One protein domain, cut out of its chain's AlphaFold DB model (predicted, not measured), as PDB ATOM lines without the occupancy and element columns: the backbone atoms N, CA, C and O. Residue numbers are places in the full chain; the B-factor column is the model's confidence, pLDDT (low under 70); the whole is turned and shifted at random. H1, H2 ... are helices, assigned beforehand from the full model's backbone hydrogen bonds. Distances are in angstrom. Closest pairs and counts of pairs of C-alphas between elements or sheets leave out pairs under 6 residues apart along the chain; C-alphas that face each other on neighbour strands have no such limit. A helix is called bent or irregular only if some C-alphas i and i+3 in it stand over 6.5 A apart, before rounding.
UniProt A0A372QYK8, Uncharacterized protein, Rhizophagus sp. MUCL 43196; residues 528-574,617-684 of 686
ATOM      1  N   VAL A 528     114.639 140.024 153.070       39.69
ATOM      2  CA  VAL A 528     114.458 139.760 154.522       39.69
ATOM      3  C   VAL A 528     113.056 139.230 154.861       39.69
ATOM      4  O   VAL A 528     112.907 138.431 155.786       39.69
ATOM      5  N   ILE A 529     112.027 139.606 154.093       40.84
ATOM      6  CA  ILE A 529     110.661 139.072 154.250       40.84
ATOM      7  C   ILE A 529     110.530 137.694 153.589       40.84
ATOM      8  O   ILE A 529     109.832 136.830 154.120       40.84
ATOM      9  N   GLU A 530     111.245 137.451 152.488       46.16
ATOM     10  CA  GLU A 530     111.374 136.130 151.865       46.16
ATOM     11  C   GLU A 530     112.159 135.155 152.750       46.16
ATOM     12  O   GLU A 530     111.714 134.019 152.915       46.16
ATOM     13  N   LEU A 531     113.234 135.602 153.414       45.69
ATOM     14  CA  LEU A 531     113.892 134.839 154.481       45.69
ATOM     15  C   LEU A 531     112.865 134.544 155.608       45.69
ATOM     16  O   LEU A 531     112.779 133.429 156.122       45.69
ATOM     17  N   GLY A 532     112.062 135.539 156.013       41.50
ATOM     18  CA  GLY A 532     111.117 135.454 157.142       41.50
ATOM     19  C   GLY A 532     109.967 134.453 156.975       41.50
ATOM     20  O   GLY A 532     109.395 134.000 157.967       41.50
ATOM     21  N   GLY A 533     109.611 134.114 155.732       44.41
ATOM     22  CA  GLY A 533     108.459 133.273 155.398       44.41
ATOM     23  C   GLY A 533     108.765 131.799 155.112       44.41
ATOM     24  O   GLY A 533     107.821 131.021 154.951       44.41
ATOM     25  N   LYS A 534     110.040 131.392 155.023       55.41
ATOM     26  CA  LYS A 534     110.414 130.014 154.657       55.41
ATOM     27  C   LYS A 534     110.724 129.153 155.882       55.41
ATOM     28  O   LYS A 534     111.458 129.557 156.774       55.41
ATOM     29  N   LYS A 535     110.181 127.927 155.893       59.12
ATOM     30  CA  LYS A 535     110.391 126.917 156.953       59.12
ATOM     31  C   LYS A 535     111.837 126.409 157.047       59.12
ATOM     32  O   LYS A 535     112.186 125.769 158.030       59.12
ATOM     33  N   GLU A 536     112.656 126.683 156.038       68.94
ATOM     34  CA  GLU A 536     114.053 126.242 155.970       68.94
ATOM     35  C   GLU A 536     114.991 127.041 156.889       68.94
ATOM     36  O   GLU A 536     116.112 126.610 157.109       68.94
ATOM     37  N   LEU A 537     114.559 128.167 157.472       69.88
ATOM     38  CA  LEU A 537     115.408 128.994 158.339       69.88
ATOM     39  C   LEU A 537     115.011 128.901 159.816       69.88
ATOM     40  O   LEU A 537     113.838 129.061 160.169       69.88
ATOM     41  N   ASP A 538     116.001 128.718 160.695       75.00
ATOM     42  CA  ASP A 538     115.806 128.788 162.144       75.00
ATOM     43  C   ASP A 538     115.907 130.236 162.625       75.00
ATOM     44  O   ASP A 538     116.974 130.757 162.976       75.00
ATOM     45  N   TRP A 539     114.758 130.898 162.693       66.88
ATOM     46  CA  TRP A 539     114.680 132.262 163.199       66.88
ATOM     47  C   TRP A 539     115.040 132.397 164.675       66.88
ATOM     48  O   TRP A 539     115.493 133.467 165.085       66.88
ATOM     49  N   LYS A 540     114.879 131.346 165.485       70.88
ATOM     50  CA  LYS A 540     115.227 131.403 166.906       70.88
ATOM     51  C   LYS A 540     116.744 131.474 167.064       70.88
ATOM     52  O   LYS A 540     117.237 132.438 167.653       70.88
ATOM     53  N   SER A 541     117.467 130.533 166.464       74.81
ATOM     54  CA  SER A 541     118.936 130.498 166.496       74.81
ATOM     55  C   SER A 541     119.549 131.717 165.798       74.81
ATOM     56  O   SER A 541     120.466 132.352 166.326       74.81
ATOM     57  N   THR A 542     118.965 132.142 164.672       70.56
ATOM     58  CA  THR A 542     119.361 133.364 163.948       70.56
ATOM     59  C   THR A 542     119.248 134.613 164.830       70.56
ATOM     60  O   THR A 542     120.190 135.401 164.939       70.56
ATOM     61  N   LEU A 543     118.119 134.808 165.520       67.38
ATOM     62  CA  LEU A 543     117.919 135.976 166.384       67.38
ATOM     63  C   LEU A 543     118.774 135.920 167.653       67.38
ATOM     64  O   LEU A 543     119.227 136.969 168.124       67.38
ATOM     65  N   GLU A 544     119.032 134.735 168.206       71.44
ATOM     66  CA  GLU A 544     119.974 134.551 169.315       71.44
ATOM     67  C   GLU A 544     121.405 134.932 168.904       71.44
ATOM     68  O   GLU A 544     122.076 135.667 169.640       71.44
ATOM     69  N   PHE A 545     121.834 134.558 167.696       76.19
ATOM     70  CA  PHE A 545     123.109 134.983 167.115       76.19
ATOM     71  C   PHE A 545     123.168 136.503 166.888       76.19
ATOM     72  O   PHE A 545     124.082 137.166 167.388       76.19
ATOM     73  N   ILE A 546     122.180 137.098 166.210       70.19
ATOM     74  CA  ILE A 546     122.157 138.546 165.909       70.19
ATOM     75  C   ILE A 546     122.156 139.382 167.193       70.19
ATOM     76  O   ILE A 546     122.867 140.384 167.299       70.19
ATOM     77  N   SER A 547     121.391 138.952 168.198       64.88
ATOM     78  CA  SER A 547     121.321 139.617 169.502       64.88
ATOM     79  C   SER A 547     122.472 139.249 170.444       64.88
ATOM     80  O   SER A 547     122.457 139.648 171.611       64.88
ATOM     81  N   ASN A 548     123.496 138.550 169.946       68.12
ATOM     82  CA  ASN A 548     124.707 138.176 170.674       68.12
ATOM     83  C   ASN A 548     124.423 137.436 171.994       68.12
ATOM     84  O   ASN A 548     125.131 137.605 172.985       68.12
ATOM     85  N   ARG A 549     123.352 136.635 172.022       64.88
ATOM     86  CA  ARG A 549     122.919 135.863 173.200       64.88
ATOM     87  C   ARG A 549     123.705 134.571 173.402       64.88
ATOM     88  O   ARG A 549     123.609 133.985 174.469       64.88
ATOM     89  N   ILE A 550     124.515 134.182 172.419       66.06
ATOM     90  CA  ILE A 550     125.417 133.024 172.495       66.06
ATOM     91  C   ILE A 550     126.560 133.284 173.490       66.06
ATOM     92  O   ILE A 550     126.970 132.382 174.210       66.06
ATOM     93  N   ASN A 551     127.021 134.538 173.588       61.16
ATOM     94  CA  ASN A 551     128.152 134.917 174.440       61.16
ATOM     95  C   ASN A 551     127.732 135.597 175.759       61.16
ATOM     96  O   ASN A 551     128.559 135.741 176.656       61.16
ATOM     97  N   PHE A 552     126.471 136.039 175.897       59.50
ATOM     98  CA  PHE A 552     126.006 136.820 177.053       59.50
ATOM     99  C   PHE A 552     124.629 136.376 177.568       59.50
ATOM    100  O   PHE A 552     123.622 136.440 176.860       59.50
ATOM    101  N   THR A 553     124.550 136.051 178.861       51.09
ATOM    102  CA  THR A 553     123.334 135.611 179.565       51.09
ATOM    103  C   THR A 553     122.488 136.791 180.079       51.09
ATOM    104  O   THR A 553     122.199 136.925 181.260       51.09
ATOM    105  N   SER A 554     122.016 137.649 179.169       49.66
ATOM    106  CA  SER A 554     121.058 138.754 179.408       49.66
ATOM    107  C   SER A 554     121.498 139.920 180.333       49.66
ATOM    108  O   SER A 554     122.226 139.768 181.306       49.66
ATOM    109  N   ARG A 555     121.009 141.136 180.022       46.06
ATOM    110  CA  ARG A 555     121.193 142.406 180.776       46.06
ATOM    111  C   ARG A 555     122.636 142.890 181.010       46.06
ATOM    112  O   ARG A 555     122.875 143.664 181.934       46.06
ATOM    113  N   GLN A 556     123.572 142.545 180.136       50.53
ATOM    114  CA  GLN A 556     124.887 143.188 180.096       50.53
ATOM    115  C   GLN A 556     125.033 143.981 178.794       50.53
ATOM    116  O   GLN A 556     124.644 143.509 177.731       50.53
ATOM    117  N   CYS A 557     125.532 145.214 178.895       49.72
ATOM    118  CA  CYS A 557     125.867 146.075 177.762       49.72
ATOM    119  C   CYS A 557     127.324 146.495 177.937       49.72
ATOM    120  O   CYS A 557     127.613 147.425 178.692       49.72
ATOM    121  N   ASN A 558     128.246 145.793 177.282       63.50
ATOM    122  CA  ASN A 558     129.620 146.266 177.147       63.50
ATOM    123  C   ASN A 558     129.795 146.928 175.762       63.50
ATOM    124  O   ASN A 558     128.966 146.767 174.856       63.50
ATOM    125  N   ALA A 559     130.839 147.746 175.606       65.19
ATOM    126  CA  ALA A 559     131.065 148.488 174.363       65.19
ATOM    127  C   ALA A 559     131.304 147.559 173.158       65.19
ATOM    128  O   ALA A 559     130.955 147.924 172.036       65.19
ATOM    129  N   GLN A 560     131.863 146.369 173.392       71.69
ATOM    130  CA  GLN A 560     132.126 145.367 172.362       71.69
ATOM    131  C   GLN A 560     130.824 144.725 171.858       71.69
ATOM    132  O   GLN A 560     130.534 144.768 170.672       71.69
ATOM    133  N   ASP A 561     129.963 144.280 172.765       69.06
ATOM    134  CA  ASP A 561     128.641 143.709 172.513       69.06
ATOM    135  C   ASP A 561     127.729 144.676 171.744       69.06
ATOM    136  O   ASP A 561     127.029 144.285 170.812       69.06
ATOM    137  N   THR A 562     127.787 145.971 172.067       65.94
ATOM    138  CA  THR A 562     127.031 146.995 171.325       65.94
ATOM    139  C   THR A 562     127.519 147.125 169.879       65.94
ATOM    140  O   THR A 562     126.703 147.259 168.963       65.94
ATOM    141  N   LYS A 563     128.841 147.070 169.656       74.31
ATOM    142  CA  LYS A 563     129.433 147.100 168.310       74.31
ATOM    143  C   LYS A 563     129.086 145.834 167.529       74.31
ATOM    144  O   LYS A 563     128.623 145.955 166.397       74.31
ATOM    145  N   ASP A 564     129.216 144.665 168.147       75.25
ATOM    146  CA  ASP A 564     128.964 143.367 167.515       75.25
ATOM    147  C   ASP A 564     127.488 143.208 167.128       75.25
ATOM    148  O   ASP A 564     127.182 142.854 165.988       75.25
ATOM    149  N   ARG A 565     126.554 143.564 168.020       70.12
ATOM    150  CA  ARG A 565     125.113 143.593 167.706       70.12
ATOM    151  C   ARG A 565     124.798 144.581 166.589       70.12
ATOM    152  O   ARG A 565     124.046 144.252 165.675       70.12
ATOM    153  N   SER A 566     125.372 145.786 166.639       73.00
ATOM    154  CA  SER A 566     125.160 146.789 165.589       73.00
ATOM    155  C   SER A 566     125.668 146.299 164.236       73.00
ATOM    156  O   SER A 566     124.976 146.484 163.237       73.00
ATOM    157  N   TYR A 567     126.836 145.655 164.202       80.06
ATOM    158  CA  TYR A 567     127.391 145.059 162.991       80.06
ATOM    159  C   TYR A 567     126.491 143.943 162.455       80.06
ATOM    160  O   TYR A 567     126.100 144.011 161.294       80.06
ATOM    161  N   ARG A 568     126.088 142.974 163.289       76.12
ATOM    162  CA  ARG A 568     125.238 141.842 162.871       76.12
ATOM    163  C   ARG A 568     123.880 142.296 162.334       76.12
ATOM    164  O   ARG A 568     123.449 141.809 161.296       76.12
ATOM    165  N   ILE A 569     123.243 143.271 162.987       65.19
ATOM    166  CA  ILE A 569     121.970 143.848 162.522       65.19
ATOM    167  C   ILE A 569     122.157 144.557 161.177       65.19
ATOM    168  O   ILE A 569     121.389 144.326 160.247       65.19
ATOM    169  N   LYS A 570     123.189 145.399 161.048       70.31
ATOM    170  CA  LYS A 570     123.474 146.093 159.786       70.31
ATOM    171  C   LYS A 570     123.841 145.116 158.672       70.31
ATOM    172  O   LYS A 570     123.449 145.339 157.539       70.31
ATOM    173  N   ASN A 571     124.554 144.037 158.978       79.44
ATOM    174  CA  ASN A 571     124.926 143.022 158.001       79.44
ATOM    175  C   ASN A 571     123.709 142.232 157.493       79.44
ATOM    176  O   ASN A 571     123.556 142.074 156.286       79.44
ATOM    177  N   LEU A 572     122.795 141.834 158.388       72.25
ATOM    178  CA  LEU A 572     121.523 141.197 158.023       72.25
ATOM    179  C   LEU A 572     120.682 142.074 157.083       72.25
ATOM    180  O   LEU A 572     120.115 141.581 156.111       72.25
ATOM    181  N   LEU A 573     120.609 143.376 157.380       66.31
ATOM    182  CA  LEU A 573     119.832 144.355 156.613       66.31
ATOM    183  C   LEU A 573     120.564 144.874 155.362       66.31
ATOM    184  O   LEU A 573     120.029 145.732 154.668       66.31
ATOM    185  N   LYS A 574     121.792 144.405 155.089       72.06
ATOM    186  CA  LYS A 574     122.719 144.979 154.093       72.06
ATOM    187  C   LYS A 574     123.002 146.479 154.276       72.06
ATOM    188  O   LYS A 574     123.474 147.145 153.364       72.06
ATOM    189  N   LYS A 617     141.178 136.985 148.638       85.69
ATOM    190  CA  LYS A 617     140.591 135.661 148.819       85.69
ATOM    191  C   LYS A 617     139.169 135.660 148.294       85.69
ATOM    192  O   LYS A 617     138.465 136.666 148.450       85.69
ATOM    193  N   SER A 618     138.757 134.543 147.712       86.81
ATOM    194  CA  SER A 618     137.372 134.324 147.304       86.81
ATOM    195  C   SER A 618     136.481 134.044 148.518       86.81
ATOM    196  O   SER A 618     136.950 133.728 149.615       86.81
ATOM    197  N   LEU A 619     135.167 134.153 148.331       85.62
ATOM    198  CA  LEU A 619     134.212 133.845 149.393       85.62
ATOM    199  C   LEU A 619     134.293 132.369 149.837       85.62
ATOM    200  O   LEU A 619     134.119 132.062 151.014       85.62
ATOM    201  N   GLU A 620     134.600 131.475 148.902       84.44
ATOM    202  CA  GLU A 620     134.731 130.033 149.128       84.44
ATOM    203  C   GLU A 620     136.013 129.709 149.906       84.44
ATOM    204  O   GLU A 620     135.975 128.943 150.868       84.44
ATOM    205  N   GLU A 621     137.125 130.366 149.563       85.94
ATOM    206  CA  GLU A 621     138.392 130.260 150.298       85.94
ATOM    207  C   GLU A 621     138.244 130.749 151.742       85.94
ATOM    208  O   GLU A 621     138.752 130.117 152.666       85.94
ATOM    209  N   ILE A 622     137.504 131.844 151.959       86.88
ATOM    210  CA  ILE A 622     137.206 132.359 153.304       86.88
ATOM    211  C   ILE A 622     136.399 131.335 154.113       86.88
ATOM    212  O   ILE A 622     136.673 131.143 155.298       86.88
ATOM    213  N   ALA A 623     135.416 130.675 153.496       85.06
ATOM    214  CA  ALA A 623     134.613 129.659 154.170       85.06
ATOM    215  C   ALA A 623     135.476 128.468 154.615       85.06
ATOM    216  O   ALA A 623     135.419 128.069 155.778       85.06
ATOM    217  N   GLN A 624     136.334 127.959 153.729       84.31
ATOM    218  CA  GLN A 624     137.247 126.852 154.034       84.31
ATOM    219  C   GLN A 624     138.262 127.223 155.123       84.31
ATOM    220  O   GLN A 624     138.442 126.483 156.089       84.31
ATOM    221  N   GLU A 625     138.879 128.402 155.016       86.88
ATOM    222  CA  GLU A 625     139.839 128.883 156.009       86.88
ATOM    223  C   GLU A 625     139.190 129.088 157.383       86.88
ATOM    224  O   GLU A 625     139.811 128.817 158.410       86.88
ATOM    225  N   SER A 626     137.926 129.523 157.428       85.94
ATOM    226  CA  SER A 626     137.216 129.718 158.695       85.94
ATOM    227  C   SER A 626     137.049 128.420 159.491       85.94
ATOM    228  O   SER A 626     137.155 128.444 160.718       85.94
ATOM    229  N   ILE A 627     136.860 127.288 158.806       85.88
ATOM    230  CA  ILE A 627     136.768 125.968 159.438       85.88
ATOM    231  C   ILE A 627     138.131 125.539 159.970       85.88
ATOM    232  O   ILE A 627     138.216 125.084 161.106       85.88
ATOM    233  N   TYR A 628     139.193 125.753 159.195       85.81
ATOM    234  CA  TYR A 628     140.558 125.454 159.621       85.81
ATOM    235  C   TYR A 628     140.959 126.254 160.874       85.81
ATOM    236  O   TYR A 628     141.438 125.690 161.854       85.81
ATOM    237  N   ILE A 629     140.673 127.562 160.901       88.38
ATOM    238  CA  ILE A 629     140.903 128.412 162.085       88.38
ATOM    239  C   ILE A 629     140.083 127.909 163.286       88.38
ATOM    240  O   ILE A 629     140.537 127.946 164.437       88.38
ATOM    241  N   PHE A 630     138.856 127.446 163.040       86.94
ATOM    242  CA  PHE A 630     138.017 126.884 164.093       86.94
ATOM    243  C   PHE A 630     138.574 125.555 164.626       86.94
ATOM    244  O   PHE A 630     138.612 125.347 165.838       86.94
ATOM    245  N   GLU A 631     139.088 124.690 163.757       87.12
ATOM    246  CA  GLU A 631     139.767 123.453 164.146       87.12
ATOM    247  C   GLU A 631     141.012 123.738 164.999       87.12
ATOM    248  O   GLU A 631     141.136 123.199 166.100       87.12
ATOM    249  N   GLU A 632     141.881 124.661 164.570       87.75
ATOM    250  CA  GLU A 632     143.059 125.074 165.345       87.75
ATOM    251  C   GLU A 632     142.674 125.607 166.730       87.75
ATOM    252  O   GLU A 632     143.313 125.285 167.734       87.75
ATOM    253  N   THR A 633     141.608 126.408 166.822       89.12
ATOM    254  CA  THR A 633     141.129 126.907 168.119       89.12
ATOM    255  C   THR A 633     140.560 125.801 169.006       89.12
ATOM    256  O   THR A 633     140.716 125.885 170.225       89.12
ATOM    257  N   LEU A 634     139.949 124.750 168.457       87.81
ATOM    258  CA  LEU A 634     139.514 123.586 169.239       87.81
ATOM    259  C   LEU A 634     140.701 122.746 169.731       87.81
ATOM    260  O   LEU A 634     140.708 122.352 170.900       87.81
ATOM    261  N   ILE A 635     141.713 122.533 168.883       88.25
ATOM    262  CA  ILE A 635     142.954 121.824 169.235       88.25
ATOM    263  C   ILE A 635     143.688 122.563 170.358       88.25
ATOM    264  O   ILE A 635     144.030 121.958 171.373       88.25
ATOM    265  N   ASN A 636     143.852 123.882 170.224       90.25
ATOM    266  CA  ASN A 636     144.506 124.725 171.229       90.25
ATOM    267  C   ASN A 636     143.763 124.749 172.578       90.25
ATOM    268  O   ASN A 636     144.374 125.026 173.605       90.25
ATOM    269  N   ASN A 637     142.457 124.462 172.581       88.38
ATOM    270  CA  ASN A 637     141.630 124.368 173.787       88.38
ATOM    271  C   ASN A 637     141.448 122.918 174.287       88.38
ATOM    272  O   ASN A 637     140.561 122.671 175.102       88.38
ATOM    273  N   GLU A 638     142.239 121.961 173.788       89.50
ATOM    274  CA  GLU A 638     142.221 120.537 174.175       89.50
ATOM    275  C   GLU A 638     140.862 119.827 173.964       89.50
ATOM    276  O   GLU A 638     140.560 118.806 174.586       89.50
ATOM    277  N   ARG A 639     140.020 120.324 173.048       83.50
ATOM    278  CA  ARG A 639     138.674 119.785 172.768       83.50
ATOM    279  C   ARG A 639     138.696 118.674 171.708       83.50
ATOM    280  O   ARG A 639     138.036 118.770 170.676       83.50
ATOM    281  N   THR A 640     139.434 117.596 171.965       82.06
ATOM    282  CA  THR A 640     139.700 116.515 170.985       82.06
ATOM    283  C   THR A 640     138.442 115.849 170.415       82.06
ATOM    284  O   THR A 640     138.369 115.605 169.215       82.06
ATOM    285  N   LYS A 641     137.403 115.643 171.234       81.94
ATOM    286  CA  LYS A 641     136.114 115.082 170.783       81.94
ATOM    287  C   LYS A 641     135.369 115.988 169.800       81.94
ATOM    288  O   LYS A 641     134.683 115.499 168.912       81.94
ATOM    289  N   ASP A 642     135.491 117.303 169.956       84.38
ATOM    290  CA  ASP A 642     134.827 118.263 169.074       84.38
ATOM    291  C   ASP A 642     135.562 118.397 167.735       84.38
ATOM    292  O   ASP A 642     134.924 118.628 166.713       84.38
ATOM    293  N   VAL A 643     136.883 118.178 167.728       85.19
ATOM    294  CA  VAL A 643     137.694 118.075 166.504       85.19
ATOM    295  C   VAL A 643     137.308 116.830 165.701       85.19
ATOM    296  O   VAL A 643     137.119 116.916 164.491       85.19
ATOM    297  N   GLU A 644     137.112 115.683 166.359       83.56
ATOM    298  CA  GLU A 644     136.629 114.457 165.702       83.56
ATOM    299  C   GLU A 644     135.237 114.649 165.075       83.56
ATOM    300  O   GLU A 644     134.997 114.212 163.950       83.56
ATOM    301  N   ILE A 645     134.330 115.345 165.771       84.25
ATOM    302  CA  ILE A 645     132.995 115.685 165.256       84.25
ATOM    303  C   ILE A 645     133.093 116.651 164.070       84.25
ATOM    304  O   ILE A 645     132.427 116.432 163.058       84.25
ATOM    305  N   LEU A 646     133.917 117.698 164.176       84.69
ATOM    306  CA  LEU A 646     134.119 118.667 163.100       84.69
ATOM    307  C   LEU A 646     134.631 117.966 161.841       84.69
ATOM    308  O   LEU A 646     134.025 118.108 160.787       84.69
ATOM    309  N   ASN A 647     135.677 117.146 161.964       83.31
ATOM    310  CA  ASN A 647     136.263 116.418 160.838       83.31
ATOM    311  C   ASN A 647     135.313 115.390 160.222       83.31
ATOM    312  O   ASN A 647     135.368 115.165 159.014       83.31
ATOM    313  N   LYS A 648     134.406 114.812 161.020       85.06
ATOM    314  CA  LYS A 648     133.373 113.903 160.518       85.06
ATOM    315  C   LYS A 648     132.374 114.607 159.590       85.06
ATOM    316  O   LYS A 648     132.035 114.033 158.567       85.06
ATOM    317  N   TYR A 649     131.924 115.815 159.934       84.88
ATOM    318  CA  TYR A 649     130.860 116.520 159.199       84.88
ATOM    319  C   TYR A 649     131.358 117.674 158.312       84.88
ATOM    320  O   TYR A 649     130.554 118.337 157.660       84.88
ATOM    321  N   ASN A 650     132.668 117.949 158.283       83.44
ATOM    322  CA  ASN A 650     133.250 119.083 157.557       83.44
ATOM    323  C   ASN A 650     132.912 119.044 156.059       83.44
ATOM    324  O   ASN A 650     132.499 120.046 155.477       83.44
ATOM    325  N   TYR A 651     133.042 117.864 155.447       82.94
ATOM    326  CA  TYR A 651     132.752 117.684 154.028       82.94
ATOM    327  C   TYR A 651     131.287 118.004 153.704       82.94
ATOM    328  O   TYR A 651     131.024 118.830 152.829       82.94
ATOM    329  N   ASP A 652     130.348 117.424 154.454       82.44
ATOM    330  CA  ASP A 652     128.912 117.634 154.236       82.44
ATOM    331  C   ASP A 652     128.503 119.074 154.531       82.44
ATOM    332  O   ASP A 652     127.687 119.654 153.814       82.44
ATOM    333  N   PHE A 653     129.126 119.696 155.533       84.62
ATOM    334  CA  PHE A 653     128.922 121.103 155.842       84.62
ATOM    335  C   PHE A 653     129.364 122.005 154.681       84.62
ATOM    336  O   PHE A 653     128.578 122.843 154.238       84.62
ATOM    337  N   ILE A 654     130.576 121.826 154.139       84.06
ATOM    338  CA  ILE A 654     131.059 122.608 152.987       84.06
ATOM    339  C   ILE A 654     130.187 122.358 151.751       84.06
ATOM    340  O   ILE A 654     129.822 123.301 151.045       84.06
ATOM    341  N   HIS A 655     129.828 121.102 151.489       83.56
ATOM    342  CA  HIS A 655     128.974 120.753 150.359       83.56
ATOM    343  C   HIS A 655     127.618 121.468 150.454       83.56
ATOM    344  O   HIS A 655     127.189 122.139 149.513       83.56
ATOM    345  N   LEU A 656     126.980 121.422 151.627       85.00
ATOM    346  CA  LEU A 656     125.665 122.014 151.851       85.00
ATOM    347  C   LEU A 656     125.660 123.545 151.717       85.00
ATOM    348  O   LEU A 656     124.678 124.111 151.226       85.00
ATOM    349  N   ILE A 657     126.724 124.231 152.147       84.56
ATOM    350  CA  ILE A 657     126.794 125.700 152.064       84.56
ATOM    351  C   ILE A 657     127.088 126.192 150.639       84.56
ATOM    352  O   ILE A 657     126.677 127.296 150.277       84.56
ATOM    353  N   LEU A 658     127.764 125.389 149.814       82.94
ATOM    354  CA  LEU A 658     128.057 125.730 148.418       82.94
ATOM    355  C   LEU A 658     126.904 125.408 147.461       82.94
ATOM    356  O   LEU A 658     126.844 125.968 146.365       82.94
ATOM    357  N   GLU A 659     125.954 124.573 147.878       83.00
ATOM    358  CA  GLU A 659     124.733 124.308 147.123       83.00
ATOM    359  C   GLU A 659     123.860 125.567 146.923       83.00
ATOM    360  O   GLU A 659     123.854 126.481 147.762       83.00
ATOM    361  N   PRO A 660     123.064 125.614 145.833       78.44
ATOM    362  CA  PRO A 660     122.124 126.697 145.580       78.44
ATOM    363  C   PRO A 660     121.157 126.908 146.747       78.44
ATOM    364  O   PRO A 660     120.544 125.974 147.268       78.44
ATOM    365  N   SER A 661     120.983 128.167 147.126       77.12
ATOM    366  CA  SER A 661     119.993 128.576 148.102       77.12
ATOM    367  C   SER A 661     118.604 128.537 147.473       77.12
ATOM    368  O   SER A 661     118.330 129.143 146.437       77.12
ATOM    369  N   THR A 662     117.691 127.850 148.148       68.69
ATOM    370  CA  THR A 662     116.249 127.901 147.882       68.69
ATOM    371  C   THR A 662     115.652 129.243 148.312       68.69
ATOM    372  O   THR A 662     114.548 129.592 147.888       68.69
ATOM    373  N   VAL A 663     116.338 129.985 149.190       64.25
ATOM    374  CA  VAL A 663     115.859 131.221 149.817       64.25
ATOM    375  C   VAL A 663     116.360 132.461 149.079       64.25
ATOM    376  O   VAL A 663     115.585 133.389 148.876       64.25
ATOM    377  N   LEU A 664     117.614 132.459 148.627       64.94
ATOM    378  CA  LEU A 664     118.254 133.513 147.846       64.94
ATOM    379  C   LEU A 664     118.430 133.038 146.396       64.94
ATOM    380  O   LEU A 664     119.405 132.366 146.060       64.94
ATOM    381  N   MET A 665     117.482 133.398 145.529       64.44
ATOM    382  CA  MET A 665     117.500 133.002 144.117       64.44
ATOM    383  C   MET A 665     118.800 133.449 143.426       64.44
ATOM    384  O   MET A 665     119.156 134.626 143.454       64.44
ATOM    385  N   GLY A 666     119.505 132.505 142.794       65.88
ATOM    386  CA  GLY A 666     120.764 132.765 142.084       65.88
ATOM    387  C   GLY A 666     122.017 132.836 142.968       65.88
ATOM    388  O   GLY A 666     123.081 133.192 142.467       65.88
ATOM    389  N   LYS A 667     121.916 132.503 144.262       79.88
ATOM    390  CA  LYS A 667     123.037 132.469 145.217       79.88
ATOM    391  C   LYS A 667     123.146 131.097 145.879       79.88
ATOM    392  O   LYS A 667     122.178 130.347 145.892       79.88
ATOM    393  N   ASN A 668     124.311 130.763 146.431       83.94
ATOM    394  CA  ASN A 668     124.485 129.579 147.280       83.94
ATOM    395  C   ASN A 668     124.169 129.883 148.756       83.94
ATOM    396  O   ASN A 668     124.054 131.048 149.154       83.94
ATOM    397  N   ARG A 669     124.000 128.842 149.577       83.62
ATOM    398  CA  ARG A 669     123.649 128.980 151.006       83.62
ATOM    399  C   ARG A 669     124.732 129.675 151.837       83.62
ATOM    400  O   ARG A 669     124.432 130.244 152.885       83.62
ATOM    401  N   LEU A 670     125.968 129.741 151.350       85.06
ATOM    402  CA  LEU A 670     127.049 130.523 151.948       85.06
ATOM    403  C   LEU A 670     126.671 132.008 152.085       85.06
ATOM    404  O   LEU A 670     127.026 132.646 153.075       85.06
ATOM    405  N   TRP A 671     125.864 132.547 151.164       83.50
ATOM    406  CA  TRP A 671     125.321 133.905 151.280       83.50
ATOM    407  C   TRP A 671     124.307 134.075 152.419       83.50
ATOM    408  O   TRP A 671     124.145 135.192 152.916       83.50
ATOM    409  N   GLU A 672     123.630 133.007 152.850       82.94
ATOM    410  CA  GLU A 672     122.742 133.022 154.022       82.94
ATOM    411  C   GLU A 672     123.569 133.123 155.309       82.94
ATOM    412  O   GLU A 672     123.332 134.008 156.140       82.94
ATOM    413  N   ILE A 673     124.607 132.286 155.420       84.00
ATOM    414  CA  ILE A 673     125.557 132.296 156.543       84.00
ATOM    415  C   ILE A 673     126.258 133.646 156.636       84.00
ATOM    416  O   ILE A 673     126.383 134.213 157.721       84.00
ATOM    417  N   LEU A 674     126.648 134.214 155.496       85.75
ATOM    418  CA  LEU A 674     127.297 135.514 155.444       85.75
ATOM    419  C   LEU A 674     126.392 136.652 155.946       85.75
ATOM    420  O   LEU A 674     126.900 137.641 156.471       85.75
ATOM    421  N   ARG A 675     125.060 136.515 155.875       77.12
ATOM    422  CA  ARG A 675     124.106 137.443 156.521       77.12
ATOM    423  C   ARG A 675     123.886 137.168 158.009       77.12
ATOM    424  O   ARG A 675     123.225 137.963 158.676       77.12
ATOM    425  N   GLY A 676     124.444 136.083 158.538       77.25
ATOM    426  CA  GLY A 676     124.232 135.626 159.908       77.25
ATOM    427  C   GLY A 676     122.899 134.905 160.106       77.25
ATOM    428  O   GLY A 676     122.349 134.967 161.205       77.25
ATOM    429  N   VAL A 677     122.363 134.282 159.050       79.88
ATOM    430  CA  VAL A 677     121.118 133.504 159.084       79.88
ATOM    431  C   VAL A 677     121.445 132.016 159.207       79.88
ATOM    432  O   VAL A 677     122.335 131.516 158.523       79.88
ATOM    433  N   TYR A 678     120.726 131.315 160.083       80.69
ATOM    434  CA  TYR A 678     120.894 129.885 160.323       80.69
ATOM    435  C   TYR A 678     119.876 129.058 159.526       80.69
ATOM    436  O   TYR A 678     118.665 129.251 159.670       80.69
ATOM    437  N   ASN A 679     120.370 128.131 158.705       82.19
ATOM    438  CA  ASN A 679     119.555 127.230 157.890       82.19
ATOM    439  C   ASN A 679     119.325 125.896 158.623       82.19
ATOM    440  O   ASN A 679     120.273 125.293 159.117       82.19
ATOM    441  N   ASN A 680     118.077 125.423 158.680       81.69
ATOM    442  CA  ASN A 680     117.689 124.183 159.359       81.69
ATOM    443  C   ASN A 680     118.365 122.942 158.773       81.69
ATOM    444  O   ASN A 680     118.617 122.007 159.527       81.69
ATOM    445  N   ASN A 681     118.709 122.943 157.483       80.88
ATOM    446  CA  ASN A 681     119.376 121.811 156.837       80.88
ATOM    447  C   ASN A 681     120.773 121.549 157.431       80.88
ATOM    448  O   ASN A 681     121.299 120.451 157.300       80.88
ATOM    449  N   LEU A 682     121.365 122.534 158.122       80.44
ATOM    450  CA  LEU A 682     122.620 122.356 158.859       80.44
ATOM    451  C   LEU A 682     122.471 121.440 160.086       80.44
ATOM    452  O   LEU A 682     123.481 121.015 160.638       80.44
ATOM    453  N   ASN A 683     121.243 121.133 160.519       79.44
ATOM    454  CA  ASN A 683     120.987 120.164 161.586       79.44
ATOM    455  C   ASN A 683     120.984 118.710 161.087       79.44
ATOM    456  O   ASN A 683     121.096 117.800 161.907       79.44
ATOM    457  N   ASP A 684     120.872 118.498 159.773       77.25
ATOM    458  CA  ASP A 684     120.687 117.184 159.149       77.25
ATOM    459  C   ASP A 684     121.969 116.687 158.445       77.25
ATOM    460  O   ASP A 684     121.899 115.933 157.478       77.25
TER     461      ASP A 684
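AT A GLANCE: This is residues 528 to 574 and 617 to 684 of the 686 residues of an uncharacterized protein of Rhizophagus sp. MUCL 43196 (UniProt A0A372QYK8). A hairpin of two long helices, H4 and bent H5, makes one side of the domain, and H2 and H3 make the other. Short H6 lies between the two parts at one side, with H1 and H7 at the margins. The printed part has 115 residues with seven named helices, H1 to H7 in order, and no named strand; its class is all helix. It is compact, with a radius of gyration of the C-alphas of 15.4 A, rounded, and spans 38 by 37 by 29 A.

IN THESE COORDINATES: H1, residues 528 to 533, begins at C-alpha 528 (114.458, 139.760, 154.522). H2 is residues 539 to 546, and H3, residues 559 to 572, is 20.3 A long. H4, residues 619 to 636, is 25.8 A long. H5, residues 640 to 658, was assigned as one helix by its hydrogen bonds but is bent: C-alphas 648 and 651 are 7.5 A apart. Its arms are H5a, residues 640 to 648, 12.5 A, and H5b, residues 651 to 658, 10.9 A, at a steep tilt of 58 degrees. H6 is residues 670 to 674, and H7, residues 680 to 683, ends at C-alpha 683 (120.987, 120.164, 161.586).

HOW THE PARTS SIT: H2 only just touches H3, with 3 pairs of C-alphas within 8 A, closest Ile 546 and Arg 568 at 5.4 A. H4 and H5a form a helical hairpin, a shallow tilt of 25 degrees, opposite ways; their closest C-alphas, Glu 631 and Val 643, are 6.2 A apart. H6 is close to but not clearly touching H5b, C-alphas 657 and 670 being closest at 4.8 A. Every O i to N i+4 pair is within hydrogen-bond range in H1, H2, H3, H4, H5a, H5b and H6; H7 is too short for one.

THE WHOLE: Residues 575 to 616 are not printed, and C-alphas 574 and 617 are 20.8 A apart across the cut. The links H2 to H3 and H5 to H6 are long. Residues 553 to 560 stand free. Mean pLDDT of the printed part is 74.9, with 34 residues under 70, among them 528 to 537 and 547 to 559.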